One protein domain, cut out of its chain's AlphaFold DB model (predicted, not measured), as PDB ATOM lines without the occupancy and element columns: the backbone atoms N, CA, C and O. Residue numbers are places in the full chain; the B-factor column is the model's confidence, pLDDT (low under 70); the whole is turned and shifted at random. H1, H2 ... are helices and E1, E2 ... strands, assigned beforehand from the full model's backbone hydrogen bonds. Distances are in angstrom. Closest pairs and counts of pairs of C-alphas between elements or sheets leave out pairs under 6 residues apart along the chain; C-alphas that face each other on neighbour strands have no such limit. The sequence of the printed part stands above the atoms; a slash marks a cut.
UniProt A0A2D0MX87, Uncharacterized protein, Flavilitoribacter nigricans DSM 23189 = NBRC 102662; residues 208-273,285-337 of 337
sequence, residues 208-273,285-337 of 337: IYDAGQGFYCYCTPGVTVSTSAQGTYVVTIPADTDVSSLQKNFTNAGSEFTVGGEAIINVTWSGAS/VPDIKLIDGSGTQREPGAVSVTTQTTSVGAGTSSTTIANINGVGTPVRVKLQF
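Overview. This is residues 208 to 273 and 285 to 337 of the 337 residues of an uncharacterized protein of Flavilitoribacter nigricans DSM 23189 = NBRC 102662 (UniProt A0A2D0MX87). This is a sandwich: two twisted sheets of five strands each lie face to face, E1 E2 E5 E10 E7 and E3 E4 E6 E9 E8, their strands at 25 degrees to each other. The short helices H1 and H2 and the long loop of residues 292 to 305 lie at one end of it. The printed part has 119 residues, with named elements in the order E1 E2 E3 E4 E5 H1 E6 E7 E8 E9 H2 E10; the first sheet is antiparallel, the second mixed, and the class is mostly strand. It is compact, with a radius of gyration of the C-alphas of 13.7 A and spans of 42 by 28 by 26 A.

Arrangement. Begin with E1, residues 208 to 212, an edge strand of the first sheet; it forms a hairpin with E2, residues 215 to 219, where N 211 and O 215 are 2.8 A apart, within hydrogen-bond range. Next find the hairpin of E3, residues 224 to 229, and E4, residues 232 to 238, in the second sheet, with N 226 and O 234 at 2.9 A. E5, residues 243 to 249, is antiparallel to E2, with N 247 and O 216 at 2.8 A. H1, residues 253 to 256, only grazes the second sheet. E6, residues 263 to 270, is parallel to E4 at 20 degrees, with N 235 and O 266 at 2.8 A. E7, residues 287 to 291, is the other edge strand of the first sheet. E8, residues 306 to 311, forms a hairpin with E9, residues 317 to 322, with N 310 and O 318 at 2.8 A; E9 is antiparallel to E6, with N 263 and O 321 at 3.4 A. H2, residues 324 to 327, only grazes the first sheet. E10, residues 332 to 336, is antiparallel to E5, with N 248 and O 333 at 2.9 A, and to E7, with N 289 and O 334 at 2.9 A. Both helices are too short for an O i to N i+4 pair.

Along the chain. Find C-alpha 208 at (-23.058, -29.497, 37.298), where E1 begins. E6, the longest strand, runs 22.3 A from C-alpha 263 at (-20.359, -32.340, 15.129); E4 measures 19.7 A and E5 18.3 A. E10 ends at C-alpha 336, (-14.643, -37.952, 30.011).

Size, cuts and confidence. The C-alphas of Ser 273 and Ser 294 are the two farthest apart, 43.3 A. Residues 274 to 284 are not printed, and C-alphas 273 and 285 are 20.7 A apart across this cut. The link from E7 to E8 is long, 14 residues. The mean pLDDT of the printed part is 70.4, and residues 300 to 337 are among those under 70.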
ATOM      1  N   ILE A 208     -22.440 -29.268  38.604       80.44
ATOM      2  CA  ILE A 208     -23.058 -29.497  37.298       80.44
ATOM      3  C   ILE A 208     -23.685 -28.186  36.843       80.44
ATOM      4  O   ILE A 208     -24.570 -27.673  37.524       80.44
ATOM      5  N   TYR A 209     -23.269 -27.666  35.692       80.06
ATOM      6  CA  TYR A 209     -23.867 -26.460  35.118       80.06
ATOM      7  C   TYR A 209     -23.872 -26.491  33.584       80.06
ATOM      8  O   TYR A 209     -23.148 -27.270  32.956       80.06
ATOM      9  N   ASP A 210     -24.730 -25.663  32.981       87.88
ATOM     10  CA  ASP A 210     -24.768 -25.451  31.531       87.88
ATOM     11  C   ASP A 210     -23.596 -24.551  31.124       87.88
ATOM     12  O   ASP A 210     -23.557 -23.364  31.446       87.88
ATOM     13  N   ALA A 211     -22.620 -25.132  30.430       85.75
ATOM     14  CA  ALA A 211     -21.456 -24.425  29.918       85.75
ATOM     15  C   ALA A 211     -21.774 -23.632  28.634       85.75
ATOM     16  O   ALA A 211     -20.921 -22.892  28.151       85.75
ATOM     17  N   GLY A 212     -22.983 -23.755  28.080       87.69
ATOM     18  CA  GLY A 212     -23.436 -23.077  26.872       87.69
ATOM     19  C   GLY A 212     -23.700 -24.041  25.717       87.69
ATOM     20  O   GLY A 212     -23.206 -25.167  25.673       87.69
ATOM     21  N   GLN A 213     -24.508 -23.600  24.748       88.38
ATOM     22  CA  GLN A 213     -24.882 -24.392  23.564       88.38
ATOM     23  C   GLN A 213     -25.469 -25.778  23.910       88.38
ATOM     24  O   GLN A 213     -25.354 -26.712  23.118       88.38
ATOM     25  N   GLY A 214     -26.085 -25.924  25.092       84.62
ATOM     26  CA  GLY A 214     -26.665 -27.176  25.585       84.62
ATOM     27  C   GLY A 214     -25.645 -28.211  26.072       84.62
ATOM     28  O   GLY A 214     -25.989 -29.394  26.161       84.62
ATOM     29  N   PHE A 215     -24.398 -27.803  26.331       86.56
ATOM     30  CA  PHE A 215     -23.375 -28.646  26.947       86.56
ATOM     31  C   PHE A 215     -23.437 -28.536  28.470       86.56
ATOM     32  O   PHE A 215     -23.273 -27.458  29.026       86.56
ATOM     33  N   TYR A 216     -23.578 -29.668  29.149       86.88
ATOM     34  CA  TYR A 216     -23.501 -29.745  30.606       86.88
ATOM     35  C   TYR A 216     -22.106 -30.202  31.030       86.88
ATOM     36  O   TYR A 216     -21.615 -31.217  30.530       86.88
ATOM     37  N   CYS A 217     -21.476 -29.465  31.942       81.94
ATOM     38  CA  CYS A 217     -20.169 -29.792  32.512       81.94
ATOM     39  C   CYS A 217     -20.326 -30.275  33.952       81.94
ATOM     40  O   CYS A 217     -21.141 -29.718  34.678       81.94
ATOM     41  N   TYR A 218     -19.544 -31.276  34.359       83.12
ATOM     42  CA  TYR A 218     -19.268 -31.568  35.767       83.12
ATOM     43  C   TYR A 218     -17.804 -31.229  36.044       83.12
ATOM     44  O   TYR A 218     -16.905 -31.990  35.667       83.12
ATOM     45  N   CYS A 219     -17.580 -30.045  36.610       77.06
ATOM     46  CA  CYS A 219     -16.262 -29.429  36.733       77.06
ATOM     47  C   CYS A 219     -16.253 -28.301  37.774       77.06
ATOM     48  O   CYS A 219     -17.310 -27.890  38.258       77.06
ATOM     49  N   THR A 220     -15.068 -27.787  38.109       82.25
ATOM     50  CA  THR A 220     -14.943 -26.486  38.788       82.25
ATOM     51  C   THR A 220     -15.535 -25.391  37.872       82.25
ATOM     52  O   THR A 220     -15.285 -25.425  36.662       82.25
ATOM     53  N   PRO A 221     -16.358 -24.449  38.376       80.75
ATOM     54  CA  PRO A 221     -16.992 -23.428  37.537       80.75
ATOM     55  C   PRO A 221     -15.995 -22.600  36.710       80.75
ATOM     56  O   PRO A 221     -15.022 -22.080  37.246       80.75
ATOM     57  N   GLY A 222     -16.268 -22.431  35.410       82.62
ATOM     58  CA  GLY A 222     -15.477 -21.569  34.517       82.62
ATOM     59  C   GLY A 222     -15.372 -22.044  33.062       82.62
ATOM     60  O   GLY A 222     -15.122 -21.237  32.167       82.62
ATOM     61  N   VAL A 223     -15.614 -23.332  32.794       84.56
ATOM     62  CA  VAL A 223     -15.750 -23.877  31.432       84.56
ATOM     63  C   VAL A 223     -16.895 -23.197  30.689       84.56
ATOM     64  O   VAL A 223     -18.008 -23.117  31.211       84.56
ATOM     65  N   THR A 224     -16.635 -22.770  29.454       89.06
ATOM     66  CA  THR A 224     -17.634 -22.181  28.553       89.06
ATOM     67  C   THR A 224     -17.622 -22.864  27.191       89.06
ATOM     68  O   THR A 224     -16.593 -23.360  26.737       89.06
ATOM     69  N   VAL A 225     -18.768 -22.885  26.516       89.44
ATOM     70  CA  VAL A 225     -18.943 -23.440  25.175       89.44
ATOM     71  C   VAL A 225     -19.597 -22.402  24.279       89.44
ATOM     72  O   VAL A 225     -20.673 -21.874  24.560       89.44
ATOM     73  N   SER A 226     -18.943 -22.135  23.158       91.31
ATOM     74  CA  SER A 226     -19.431 -21.247  22.106       91.31
ATOM     75  C   SER A 226     -19.535 -21.993  20.778       91.31
ATOM     76  O   SER A 226     -19.070 -23.124  20.641       91.31
ATOM     77  N   THR A 227     -20.171 -21.369  19.789       88.56
ATOM     78  CA  THR A 227     -20.218 -21.876  18.416       88.56
ATOM     79  C   THR A 227     -19.615 -20.841  17.474       88.56
ATOM     80  O   THR A 227     -19.894 -19.649  17.594       88.56
ATOM     81  N   SER A 228     -18.755 -21.288  16.561       81.25
ATOM     82  CA  SER A 228     -18.165 -20.445  15.511       81.25
ATOM     83  C   SER A 228     -18.858 -20.625  14.158       81.25
ATOM     84  O   SER A 228     -18.812 -19.735  13.312       81.25
ATOM     85  N   ALA A 229     -19.510 -21.771  13.960       86.25
ATOM     86  CA  ALA A 229     -20.291 -22.131  12.788       86.25
ATOM     87  C   ALA A 229     -21.237 -23.287  13.145       86.25
ATOM     88  O   ALA A 229     -21.035 -23.986  14.139       86.25
ATOM     89  N   GLN A 230     -22.240 -23.525  12.303       84.88
ATOM     90  CA  GLN A 230     -23.171 -24.640  12.466       84.88
ATOM     91  C   GLN A 230     -22.430 -25.977  12.659       84.88
ATOM     92  O   GLN A 230     -21.544 -26.323  11.876       84.88
ATOM     93  N   GLY A 231     -22.786 -26.716  13.714       81.75
ATOM     94  CA  GLY A 231     -22.158 -27.993  14.066       81.75
ATOM     95  C   GLY A 231     -20.695 -27.907  14.496       81.75
ATOM     96  O   GLY A 231     -20.038 -28.938  14.584       81.75
ATOM     97  N   THR A 232     -20.174 -26.704  14.755       84.00
ATOM     98  CA  THR A 232     -18.834 -26.492  15.310       84.00
ATOM     99  C   THR A 232     -18.937 -25.814  16.669       84.00
ATOM    100  O   THR A 232     -19.471 -24.707  16.794       84.00
ATOM    101  N   TYR A 233     -18.388 -26.476  17.679       86.31
ATOM    102  CA  TYR A 233     -18.390 -26.053  19.073       86.31
ATOM    103  C   TYR A 233     -16.962 -25.782  19.531       86.31
ATOM    104  O   TYR A 233     -16.036 -26.497  19.152       86.31
ATOM    105  N   VAL A 234     -16.783 -24.740  20.338       85.31
ATOM    106  CA  VAL A 234     -15.503 -24.374  20.949       85.31
ATOM    107  C   VAL A 234     -15.691 -24.364  22.459       85.31
ATOM    108  O   VAL A 234     -16.375 -23.491  22.992       85.31
ATOM    109  N   VAL A 235     -15.098 -25.348  23.128       84.69
ATOM    110  CA  VAL A 235     -15.061 -25.492  24.585       84.69
ATOM    111  C   VAL A 235     -13.805 -24.790  25.087       84.69
ATOM    112  O   VAL A 235     -12.705 -25.155  24.686       84.69
ATOM    113  N   THR A 236     -13.955 -23.790  25.948       84.12
ATOM    114  CA  THR A 236     -12.842 -23.083  26.592       84.12
ATOM    115  C   THR A 236     -12.790 -23.481  28.056       84.12
ATOM    116  O   THR A 236     -13.751 -23.244  28.787       84.12
ATOM    117  N   ILE A 237     -11.677 -24.078  28.469       81.31
ATOM    118  CA  ILE A 237     -11.437 -24.521  29.840       81.31
ATOM    119  C   ILE A 237     -10.357 -23.612  30.443       81.31
ATOM    120  O   ILE A 237      -9.233 -23.610  29.926       81.31
ATOM    121  N   PRO A 238     -10.687 -22.810  31.474       79.44
ATOM    122  CA  PRO A 238      -9.718 -21.956  32.153       79.44
ATOM    123  C   PRO A 238      -8.569 -22.746  32.787       79.44
ATOM    124  O   PRO A 238      -8.681 -23.947  33.040       79.44
ATOM    125  N   ALA A 239      -7.468 -22.052  33.088       72.75
ATOM    126  CA  ALA A 239      -6.428 -22.590  33.962       72.75
ATOM    127  C   ALA A 239      -7.032 -23.074  35.290       72.75
ATOM    128  O   ALA A 239      -8.039 -22.535  35.750       72.75
ATOM    129  N   ASP A 240      -6.408 -24.095  35.880       70.94
ATOM    130  CA  ASP A 240      -6.761 -24.629  37.201       70.94
ATOM    131  C   ASP A 240      -8.218 -25.120  37.315       70.94
ATOM    132  O   ASP A 240      -8.771 -25.240  38.402       70.94
ATOM    133  N   THR A 241      -8.857 -25.418  36.181       70.94
ATOM    134  CA  THR A 241     -10.201 -25.997  36.151       70.94
ATOM    135  C   THR A 241     -10.114 -27.517  36.069       70.94
ATOM    136  O   THR A 241      -9.705 -28.066  35.044       70.94
ATOM    137  N   ASP A 242     -10.543 -28.205  37.125       75.06
ATOM    138  CA  ASP A 242     -10.699 -29.660  37.119       75.06
ATOM    139  C   ASP A 242     -12.018 -30.047  36.422       75.06
ATOM    140  O   ASP A 242     -13.118 -29.746  36.903       75.06
ATOM    141  N   VAL A 243     -11.911 -30.703  35.262       77.19
ATOM    142  CA  VAL A 243     -13.048 -31.149  34.449       77.19
ATOM    143  C   VAL A 243     -13.169 -32.660  34.518       77.19
ATOM    144  O   VAL A 243     -12.282 -33.366  34.068       77.19
ATOM    145  N   SER A 244     -14.298 -33.172  35.012       78.62
ATOM    146  CA  SER A 244     -14.547 -34.621  35.060       78.62
ATOM    147  C   SER A 244     -15.404 -35.131  33.910       78.62
ATOM    148  O   SER A 244     -15.228 -36.257  33.449       78.62
ATOM    149  N   SER A 245     -16.365 -34.337  33.433       79.88
ATOM    150  CA  SER A 245     -17.086 -34.697  32.209       79.88
ATOM    151  C   SER A 245     -17.754 -33.512  31.536       79.88
ATOM    152  O   SER A 245     -18.180 -32.573  32.204       79.88
ATOM    153  N   LEU A 246     -17.911 -33.616  30.219       83.06
ATOM    154  CA  LEU A 246     -18.699 -32.700  29.402       83.06
ATOM    155  C   LEU A 246     -19.695 -33.504  28.553       83.06
ATOM    156  O   LEU A 246     -19.318 -34.491  27.923       83.06
ATOM    157  N   GLN A 247     -20.966 -33.105  28.522       85.56
ATOM    158  CA  GLN A 247     -22.028 -33.859  27.853       85.56
ATOM    159  C   GLN A 247     -22.924 -32.971  26.987       85.56
ATOM    160  O   GLN A 247     -23.439 -31.963  27.462       85.56
ATOM    161  N   LYS A 248     -23.209 -33.406  25.754       84.75
ATOM    162  CA  LYS A 248     -24.187 -32.779  24.851       84.75
ATOM    163  C   LYS A 248     -25.224 -33.783  24.369       84.75
ATOM    164  O   LYS A 248     -24.879 -34.851  23.867       84.75
ATOM    165  N   ASN A 249     -26.498 -33.407  24.474       81.00
ATOM    166  CA  ASN A 249     -27.609 -34.096  23.818       81.00
ATOM    167  C   ASN A 249     -27.930 -33.381  22.504       81.00
ATOM    168  O   ASN A 249     -28.334 -32.218  22.536       81.00
ATOM    169  N   PHE A 250     -27.755 -34.041  21.362       78.00
ATOM    170  CA  PHE A 250     -28.140 -33.488  20.062       78.00
ATOM    171  C   PHE A 250     -29.619 -33.773  19.796       78.00
ATOM    172  O   PHE A 250     -30.051 -34.921  19.816       78.00
ATOM    173  N   THR A 251     -30.400 -32.719  19.579       74.94
ATOM    174  CA  THR A 251     -31.864 -32.757  19.448       74.94
ATOM    175  C   THR A 251     -32.356 -32.269  18.086       74.94
ATOM    176  O   THR A 251     -33.469 -32.609  17.692       74.94
ATOM    177  N   ASN A 252     -31.535 -31.527  17.333       74.44
ATOM    178  CA  ASN A 252     -31.886 -30.996  16.020       74.44
ATOM    179  C   ASN A 252     -30.752 -31.189  15.001       74.44
ATOM    180  O   ASN A 252     -29.804 -30.405  14.922       74.44
ATOM    181  N   ALA A 253     -30.909 -32.205  14.148       67.69
ATOM    182  CA  ALA A 253     -29.956 -32.523  13.086       67.69
ATOM    183  C   ALA A 253     -29.715 -31.358  12.103       67.69
ATOM    184  O   ALA A 253     -28.622 -31.220  11.560       67.69
ATOM    185  N   GLY A 254     -30.724 -30.506  11.884       71.56
ATOM    186  CA  GLY A 254     -30.681 -29.425  10.900       71.56
ATOM    187  C   GLY A 254     -29.927 -28.173  11.348       71.56
ATOM    188  O   GLY A 254     -29.612 -27.350  10.497       71.56
ATOM    189  N   SER A 255     -29.642 -28.017  12.646       78.00
ATOM    190  CA  SER A 255     -28.950 -26.838  13.196       78.00
ATOM    191  C   SER A 255     -27.714 -27.172  14.030       78.00
ATOM    192  O   SER A 255     -26.886 -26.297  14.266       78.00
ATOM    193  N   GLU A 256     -27.573 -28.414  14.493       80.00
ATOM    194  CA  GLU A 256     -26.511 -28.807  15.433       80.00
ATOM    195  C   GLU A 256     -25.382 -29.623  14.792       80.00
ATOM    196  O   GLU A 256     -24.431 -30.003  15.469       80.00
ATOM    197  N   PHE A 257     -25.465 -29.862  13.483       78.25
ATOM    198  CA  PHE A 257     -24.453 -30.565  12.699       78.25
ATOM    199  C   PHE A 257     -24.018 -29.710  11.513       78.25
ATOM    200  O   PHE A 257     -24.783 -28.872  11.031       78.25
ATOM    201  N   THR A 258     -22.791 -29.918  11.038       78.56
ATOM    202  CA  THR A 258     -22.285 -29.299   9.811       78.56
ATOM    203  C   THR A 258     -23.142 -29.727   8.616       78.56
ATOM    204  O   THR A 258     -23.890 -30.704   8.676       78.56
ATOM    205  N   VAL A 259     -22.983 -29.053   7.473       74.25
ATOM    206  CA  VAL A 259     -23.621 -29.475   6.208       74.25
ATOM    207  C   VAL A 259     -23.219 -30.911   5.819       74.25
ATOM    208  O   VAL A 259     -23.990 -31.610   5.168       74.25
ATOM    209  N   GLY A 260     -22.038 -31.366   6.256       69.50
ATOM    210  CA  GLY A 260     -21.559 -32.741   6.091       69.50
ATOM    211  C   GLY A 260     -22.131 -33.748   7.096       69.50
ATOM    212  O   GLY A 260     -21.870 -34.939   6.964       69.50
ATOM    213  N   GLY A 261     -22.924 -33.309   8.079       69.00
ATOM    214  CA  GLY A 261     -23.522 -34.186   9.086       69.00
ATOM    215  C   GLY A 261     -22.616 -34.518  10.272       69.00
ATOM    216  O   GLY A 261     -22.745 -35.581  10.882       69.00
ATOM    217  N   GLU A 262     -21.677 -33.629  10.582       72.50
ATOM    218  CA  GLU A 262     -20.654 -33.825  11.611       72.50
ATOM    219  C   GLU A 262     -20.883 -32.878  12.793       72.50
ATOM    220  O   GLU A 262     -21.460 -31.806  12.620       72.50
ATOM    221  N   ALA A 263     -20.408 -33.247  13.985       73.81
ATOM    222  CA  ALA A 263     -20.359 -32.340  15.129       73.81
ATOM    223  C   ALA A 263     -18.902 -32.171  15.575       73.81
ATOM    224  O   ALA A 263     -18.317 -33.029  16.230       73.81
ATOM    225  N   ILE A 264     -18.304 -31.045  15.214       74.06
ATOM    226  CA  ILE A 264     -16.897 -30.751  15.472       74.06
ATOM    227  C   ILE A 264     -16.785 -30.077  16.844       74.06
ATOM    228  O   ILE A 264     -17.350 -29.003  17.041       74.06
ATOM    229  N   ILE A 265     -16.061 -30.680  17.794       77.56
ATOM    230  CA  ILE A 265     -15.912 -30.161  19.165       77.56
ATOM    231  C   ILE A 265     -14.451 -29.785  19.429       77.56
ATOM    232  O   ILE A 265     -13.615 -30.598  19.804       77.56
ATOM    233  N   ASN A 266     -14.119 -28.512  19.275       73.38
ATOM    234  CA  ASN A 266     -12.781 -28.015  19.564       73.38
ATOM    235  C   ASN A 266     -12.646 -27.724  21.058       73.38
ATOM    236  O   ASN A 266     -13.331 -26.844  21.568       73.38
ATOM    237  N   VAL A 267     -11.750 -28.424  21.755       72.50
ATOM    238  CA  VAL A 267     -11.458 -28.157  23.167       72.50
ATOM    239  C   VAL A 267     -10.183 -27.324  23.265       72.50
ATOM    240  O   VAL A 267      -9.147 -27.660  22.704       72.50
ATOM    241  N   THR A 268     -10.264 -26.181  23.933       68.19
ATOM    242  CA  THR A 268      -9.149 -25.256  24.133       68.19
ATOM    243  C   THR A 268      -8.911 -25.081  25.621       68.19
ATOM    244  O   THR A 268      -9.824 -24.718  26.361       68.19
ATOM    245  N   TRP A 269      -7.676 -25.322  26.047       68.50
ATOM    246  CA  TRP A 269      -7.239 -25.177  27.431       68.50
ATOM    247  C   TRP A 269      -6.389 -23.914  27.534       68.50
ATOM    248  O   TRP A 269      -5.398 -23.778  26.814       68.50
ATOM    249  N   SER A 270      -6.766 -22.968  28.392       56.19
ATOM    250  CA  SER A 270      -6.022 -21.718  28.576       56.19
ATOM    251  C   SER A 270      -5.132 -21.783  29.820       56.19
ATOM    252  O   SER A 270      -5.437 -21.195  30.848       56.19
ATOM    253  N   GLY A 271      -3.997 -22.483  29.729       52.28
ATOM    254  CA  GLY A 271      -2.976 -22.523  30.786       52.28
ATOM    255  C   GLY A 271      -1.649 -21.905  30.338       52.28
ATOM    256  O   GLY A 271      -0.972 -22.455  29.474       52.28
ATOM    257  N   ALA A 272      -1.248 -20.775  30.932       41.72
ATOM    258  CA  ALA A 272       0.052 -20.134  30.677       41.72
ATOM    259  C   ALA A 272       1.219 -20.762  31.467       41.72
ATOM    260  O   ALA A 272       2.385 -20.499  31.177       41.72
ATOM    261  N   SER A 273       0.936 -21.597  32.463       43.47
ATOM    262  CA  SER A 273       1.951 -22.241  33.292       43.47
ATOM    263  C   SER A 273       1.921 -23.739  33.066       43.47
ATOM    264  O   SER A 273       0.938 -24.392  33.395       43.47
ATOM    265  N   VAL A 285      -6.827 -38.272  25.319       54.44
ATOM    266  CA  VAL A 285      -7.942 -38.134  24.379       54.44
ATOM    267  C   VAL A 285      -9.239 -38.399  25.148       54.44
ATOM    268  O   VAL A 285      -9.332 -39.479  25.733       54.44
ATOM    269  N   PRO A 286     -10.208 -37.465  25.183       59.00
ATOM    270  CA  PRO A 286     -11.400 -37.666  25.988       59.00
ATOM    271  C   PRO A 286     -12.061 -38.985  25.598       59.00
ATOM    272  O   PRO A 286     -12.200 -39.283  24.407       59.00
ATOM    273  N   ASP A 287     -12.455 -39.783  26.588       63.66
ATOM    274  CA  ASP A 287     -13.174 -41.026  26.322       63.66
ATOM    275  C   ASP A 287     -14.578 -40.662  25.830       63.66
ATOM    276  O   ASP A 287     -15.410 -40.130  26.575       63.66
ATOM    277  N   ILE A 288     -14.802 -40.871  24.531       67.44
ATOM    278  CA  ILE A 288     -16.027 -40.480  23.843       67.44
ATOM    279  C   ILE A 288     -17.030 -41.611  23.978       67.44
ATOM    280  O   ILE A 288     -16.887 -42.662  23.360       67.44
ATOM    281  N   LYS A 289     -18.107 -41.362  24.719       67.44
ATOM    282  CA  LYS A 289     -19.258 -42.264  24.757       67.44
ATOM    283  C   LYS A 289     -20.382 -41.715  23.901       67.44
ATOM    284  O   LYS A 289     -20.767 -40.552  24.048       67.44
ATOM    285  N   LEU A 290     -20.927 -42.572  23.042       69.06
ATOM    286  CA  LEU A 290     -22.119 -42.285  22.255       69.06
ATOM    287  C   LEU A 290     -23.299 -42.992  22.898       69.06
ATOM    288  O   LEU A 290     -23.221 -44.187  23.162       69.06
ATOM    289  N   ILE A 291     -24.386 -42.276  23.156       64.31
ATOM    290  CA  ILE A 291     -25.637 -42.897  23.594       64.31
ATOM    291  C   ILE A 291     -26.646 -42.735  22.471       64.31
ATOM    292  O   ILE A 291     -26.928 -41.604  22.070       64.31
ATOM    293  N   ASP A 292     -27.128 -43.855  21.940       65.06
ATOM    294  CA  ASP A 292     -28.122 -43.863  20.867       65.06
ATOM    295  C   ASP A 292     -29.534 -43.527  21.389       65.06
ATOM    296  O   ASP A 292     -29.766 -43.413  22.597       65.06
ATOM    297  N   GLY A 293     -30.504 -43.400  20.478       59.56
ATOM    298  CA  GLY A 293     -31.894 -43.086  20.824       59.56
ATOM    299  C   GLY A 293     -32.594 -44.131  21.709       59.56
ATOM    300  O   GLY A 293     -33.668 -43.851  22.233       59.56
ATOM    301  N   SER A 294     -31.992 -45.313  21.907       65.38
ATOM    302  CA  SER A 294     -32.469 -46.341  22.845       65.38
ATOM    303  C   SER A 294     -31.862 -46.214  24.247       65.38
ATOM    304  O   SER A 294     -32.216 -46.983  25.138       65.38
ATOM    305  N   GLY A 295     -30.947 -45.262  24.459       64.69
ATOM    306  CA  GLY A 295     -30.218 -45.106  25.716       64.69
ATOM    307  C   GLY A 295     -29.007 -46.036  25.848       64.69
ATOM    308  O   GLY A 295     -28.384 -46.069  26.909       64.69
ATOM    309  N   THR A 296     -28.646 -46.778  24.796       72.81
ATOM    310  CA  THR A 296     -27.515 -47.713  24.836       72.81
ATOM    311  C   THR A 296     -26.204 -46.965  24.631       72.81
ATOM    312  O   THR A 296     -26.023 -46.284  23.619       72.81
ATOM    313  N   GLN A 297     -25.268 -47.123  25.569       71.50
ATOM    314  CA  GLN A 297     -23.913 -46.594  25.444       71.50
ATOM    315  C   GLN A 297     -23.088 -47.443  24.466       71.50
ATOM    316  O   GLN A 297     -23.037 -48.668  24.576       71.50
ATOM    317  N   ARG A 298     -22.419 -46.784  23.524       67.44
ATOM    318  CA  ARG A 298     -21.559 -47.386  22.506       67.44
ATOM    319  C   ARG A 298     -20.203 -46.698  22.495       67.44
ATOM    320  O   ARG A 298     -20.111 -45.472  22.589       67.44
ATOM    321  N   GLU A 299     -19.169 -47.512  22.341       70.56
ATOM    322  CA  GLU A 299     -17.816 -47.038  22.066       70.56
ATOM    323  C   GLU A 299     -17.713 -46.541  20.617       70.56
ATOM    324  O   GLU A 299     -18.396 -47.093  19.746       70.56
ATOM    325  N   PRO A 300     -16.831 -45.575  20.306       63.19
ATOM    326  CA  PRO A 300     -16.685 -45.050  18.952       63.19
ATOM    327  C   PRO A 300     -16.353 -46.142  17.932       63.19
ATOM    328  O   PRO A 300     -16.870 -46.104  16.828       63.19
ATOM    329  N   GLY A 301     -15.576 -47.167  18.310       62.59
ATOM    330  CA  GLY A 301     -15.242 -48.297  17.430       62.59
ATOM    331  C   GLY A 301     -16.404 -49.250  17.117       62.59
ATOM    332  O   GLY A 301     -16.279 -50.087  16.226       62.59
ATOM    333  N   ALA A 302     -17.531 -49.142  17.829       56.56
ATOM    334  CA  ALA A 302     -18.737 -49.933  17.582       56.56
ATOM    335  C   ALA A 302     -19.702 -49.263  16.584       56.56
ATOM    336  O   ALA A 302     -20.757 -49.823  16.278       56.56
ATOM    337  N   VAL A 303     -19.365 -48.067  16.094       62.47
ATOM    338  CA  VAL A 303     -20.144 -47.280  15.133       62.47
ATOM    339  C   VAL A 303     -19.206 -46.576  14.145       62.47
ATOM    340  O   VAL A 303     -18.006 -46.489  14.366       62.47
ATOM    341  N   SER A 304     -19.722 -46.063  13.029       61.97
ATOM    342  CA  SER A 304     -18.897 -45.371  12.024       61.97
ATOM    343  C   SER A 304     -18.549 -43.933  12.437       61.97
ATOM    344  O   SER A 304     -18.838 -43.004  11.692       61.97
ATOM    345  N   VAL A 305     -17.971 -43.730  13.624       62.22
ATOM    346  CA  VAL A 305     -17.556 -42.406  14.112       62.22
ATOM    347  C   VAL A 305     -16.044 -42.263  14.015       62.22
ATOM    348  O   VAL A 305     -15.292 -43.105  14.502       62.22
ATOM    349  N   THR A 306     -15.596 -41.172  13.396       63.47
ATOM    350  CA  THR A 306     -14.170 -40.848  13.296       63.47
ATOM    351  C   THR A 306     -13.813 -39.852  14.387       63.47
ATOM    352  O   THR A 306     -14.404 -38.773  14.446       63.47
ATOM    353  N   THR A 307     -12.836 -40.194  15.223       65.25
ATOM    354  CA  THR A 307     -12.261 -39.286  16.217       65.25
ATOM    355  C   THR A 307     -10.857 -38.897  15.770       65.25
ATOM    356  O   THR A 307     -10.036 -39.749  15.429       65.25
ATOM    357  N   GLN A 308     -10.576 -37.597  15.717       66.44
ATOM    358  CA  GLN A 308      -9.247 -37.094  15.383       66.44
ATOM    359  C   GLN A 308      -8.819 -36.075  16.426       66.44
ATOM    360  O   GLN A 308      -9.475 -35.052  16.596       66.44
ATOM    361  N   THR A 309      -7.691 -36.342  17.080       62.50
ATOM    362  CA  THR A 309      -7.076 -35.404  18.018       62.50
ATOM    363  C   THR A 309      -5.869 -34.757  17.361       62.50
ATOM    364  O   THR A 309      -4.939 -35.445  16.942       62.50
ATOM    365  N   THR A 310      -5.879 -33.431  17.268       60.91
ATOM    366  CA  THR A 310      -4.787 -32.653  16.677       60.91
ATOM    367  C   THR A 310      -4.196 -31.745  17.744       60.91
ATOM    368  O   THR A 310      -4.920 -30.964  18.364       60.91
ATOM    369  N   SER A 311      -2.884 -31.837  17.974       57.16
ATOM    370  CA  SER A 311      -2.180 -30.875  18.826       57.16
ATOM    371  C   SER A 311      -2.095 -29.543  18.084       57.16
ATOM    372  O   SER A 311      -1.544 -29.480  16.984       57.16
ATOM    373  N   VAL A 312      -2.661 -28.487  18.664       53.06
ATOM    374  CA  VAL A 312      -2.763 -27.155  18.048       53.06
ATOM    375  C   VAL A 312      -1.799 -26.173  18.722       53.06
ATOM    376  O   VAL A 312      -2.126 -25.016  18.930       53.06
ATOM    377  N   GLY A 313      -0.596 -26.631  19.092       51.09
ATOM    378  CA  GLY A 313       0.403 -25.806  19.783       51.09
ATOM    379  C   GLY A 313      -0.048 -25.299  21.166       51.09
ATOM    380  O   GLY A 313      -1.208 -25.415  21.543       51.09
ATOM    381  N   ALA A 314       0.903 -24.785  21.956       50.06
ATOM    382  CA  ALA A 314       0.687 -24.117  23.254       50.06
ATOM    383  C   ALA A 314      -0.420 -24.710  24.166       50.06
ATOM    384  O   ALA A 314      -1.212 -23.970  24.736       50.06
ATOM    385  N   GLY A 315      -0.497 -26.042  24.303       49.12
ATOM    386  CA  GLY A 315      -1.457 -26.695  25.207       49.12
ATOM    387  C   GLY A 315      -2.894 -26.823  24.685       49.12
ATOM    388  O   GLY A 315      -3.774 -27.227  25.435       49.12
ATOM    389  N   THR A 316      -3.158 -26.525  23.409       49.72
ATOM    390  CA  THR A 316      -4.481 -26.724  22.793       49.72
ATOM    391  C   THR A 316      -4.565 -28.092  22.103       49.72
ATOM    392  O   THR A 316      -3.696 -28.446  21.304       49.72
ATOM    393  N   SER A 317      -5.628 -28.857  22.371       57.41
ATOM    394  CA  SER A 317      -5.927 -30.144  21.725       57.41
ATOM    395  C   SER A 317      -7.308 -30.092  21.067       57.41
ATOM    396  O   SER A 317      -8.323 -30.101  21.755       57.41
ATOM    397  N   SER A 318      -7.377 -30.068  19.737       58.38
ATOM    398  CA  SER A 318      -8.663 -30.139  19.031       58.38
ATOM    399  C   SER A 318      -9.084 -31.602  18.876       58.38
ATOM    400  O   SER A 318      -8.299 -32.394  18.354       58.38
ATOM    401  N   THR A 319     -10.299 -31.955  19.315       63.66
ATOM    402  CA  THR A 319     -10.884 -33.296  19.158       63.66
ATOM    403  C   THR A 319     -12.086 -33.243  18.219       63.66
ATOM    404  O   THR A 319     -13.211 -32.951  18.608       63.66
ATOM    405  N   THR A 320     -11.878 -33.578  16.954       64.62
ATOM    406  CA  THR A 320     -12.967 -33.636  15.975       64.62
ATOM    407  C   THR A 320     -13.708 -34.967  16.071       64.62
ATOM    408  O   THR A 320     -13.070 -36.020  16.104       64.62
ATOM    409  N   ILE A 321     -15.046 -34.921  16.069       65.56
ATOM    410  CA  ILE A 321     -15.922 -36.097  16.033       65.56
ATOM    411  C   ILE A 321     -16.798 -36.021  14.773       65.56
ATOM    412  O   ILE A 321     -17.702 -35.196  14.662       65.56
ATOM    413  N   ALA A 322     -16.534 -36.880  13.794       64.62
ATOM    414  CA  ALA A 322     -17.232 -36.870  12.507       64.62
ATOM    415  C   ALA A 322     -18.141 -38.095  12.320       64.62
ATOM    416  O   ALA A 322     -17.972 -39.118  12.987       64.62
ATOM    417  N   ASN A 323     -19.080 -37.996  11.370       62.84
ATOM    418  CA  ASN A 323     -19.978 -39.076  10.925       62.84
ATOM    419  C   ASN A 323     -20.988 -39.600  11.970       62.84
ATOM    420  O   ASN A 323     -21.446 -40.741  11.901       62.84
ATOM    421  N   ILE A 324     -21.407 -38.752  12.910       61.59
ATOM    422  CA  ILE A 324     -22.367 -39.114  13.971       61.59
ATOM    423  C   ILE A 324     -23.775 -39.422  13.407       61.59
ATOM    424  O   ILE A 324     -24.535 -40.188  13.999       61.59
ATOM    425  N   ASN A 325     -24.107 -38.902  12.220       54.03
ATOM    426  CA  ASN A 325     -25.407 -39.091  11.564       54.03
ATOM    427  C   ASN A 325     -25.775 -40.554  11.232       54.03
ATOM    428  O   ASN A 325     -26.943 -40.836  10.972       54.03
ATOM    429  N   GLY A 326     -24.824 -41.496  11.256       48.78
ATOM    430  CA  GLY A 326     -25.078 -42.922  11.003       48.78
ATOM    431  C   GLY A 326     -25.622 -43.721  12.198       48.78
ATOM    432  O   GLY A 326     -25.893 -44.909  12.043       48.78
ATOM    433  N   VAL A 327     -25.764 -43.106  13.380       50.56
ATOM    434  CA  VAL A 327     -26.074 -43.803  14.651       50.56
ATOM    435  C   VAL A 327     -27.570 -43.737  15.034       50.56
ATOM    436  O   VAL A 327     -27.993 -44.363  16.002       50.56
ATOM    437  N   GLY A 328     -28.398 -43.047  14.238       48.03
ATOM    438  CA  GLY A 328     -29.823 -42.824  14.516       48.03
ATOM    439  C   GLY A 328     -30.072 -41.652  15.479       48.03
ATOM    440  O   GLY A 328     -29.268 -41.358  16.357       48.03
ATOM    441  N   THR A 329     -31.177 -40.933  15.291       48.22
ATOM    442  CA  THR A 329     -31.606 -39.791  16.121       48.22
ATOM    443  C   THR A 329     -32.104 -40.253  17.502       48.22
ATOM    444  O   THR A 329     -32.796 -41.269  17.549       48.22
ATOM    445  N   PRO A 330     -31.953 -39.485  18.603       53.06
ATOM    446  CA  PRO A 330     -30.908 -38.521  18.960       53.06
ATOM    447  C   PRO A 330     -29.655 -39.203  19.537       53.06
ATOM    448  O   PRO A 330     -29.735 -40.268  20.146       53.06
ATOM    449  N   VAL A 331     -28.503 -38.541  19.396       59.84
ATOM    450  CA  VAL A 331     -27.212 -39.014  19.915       59.84
ATOM    451  C   VAL A 331     -26.780 -38.122  21.075       59.84
ATOM    452  O   VAL A 331     -26.814 -36.894  20.974       59.84
ATOM    453  N   ARG A 332     -26.365 -38.723  22.190       63.50
ATOM    454  CA  ARG A 332     -25.636 -38.021  23.254       63.50
ATOM    455  C   ARG A 332     -24.150 -38.287  23.095       63.50
ATOM    456  O   ARG A 332     -23.757 -39.443  22.971       63.50
ATOM    457  N   VAL A 333     -23.342 -37.234  23.163       68.06
ATOM    458  CA  VAL A 333     -21.882 -37.332  23.270       68.06
ATOM    459  C   VAL A 333     -21.490 -36.984  24.700       68.06
ATOM    460  O   VAL A 333     -21.876 -35.927  25.202       68.06
ATOM    461  N   LYS A 334     -20.729 -37.865  25.351       68.31
ATOM    462  CA  LYS A 334     -20.063 -37.587  26.628       68.31
ATOM    463  C   LYS A 334     -18.554 -37.664  26.429       68.31
ATOM    464  O   LYS A 334     -18.069 -38.679  25.939       68.31
ATOM    465  N   LEU A 335     -17.857 -36.603  26.814       67.69
ATOM    466  CA  LEU A 335     -16.404 -36.522  26.917       67.69
ATOM    467  C   LEU A 335     -16.037 -36.730  28.388       67.69
ATOM    468  O   LEU A 335     -16.539 -36.000  29.248       67.69
ATOM    469  N   GLN A 336     -15.222 -37.739  28.680       61.59
ATOM    470  CA  GLN A 336     -14.643 -37.952  30.011       61.59
ATOM    471  C   GLN A 336     -13.156 -37.612  29.953       61.59
ATOM    472  O   GLN A 336     -12.489 -38.020  29.001       61.59
ATOM    473  N   PHE A 337     -12.693 -36.837  30.930       60.75
ATOM    474  CA  PHE A 337     -11.329 -36.322  31.035       60.75
ATOM    475  C   PHE A 337     -10.649 -36.905  32.276       60.75
ATOM    476  O   PHE A 337     -11.380 -37.209  33.250       60.75
TER     477      PHE A 337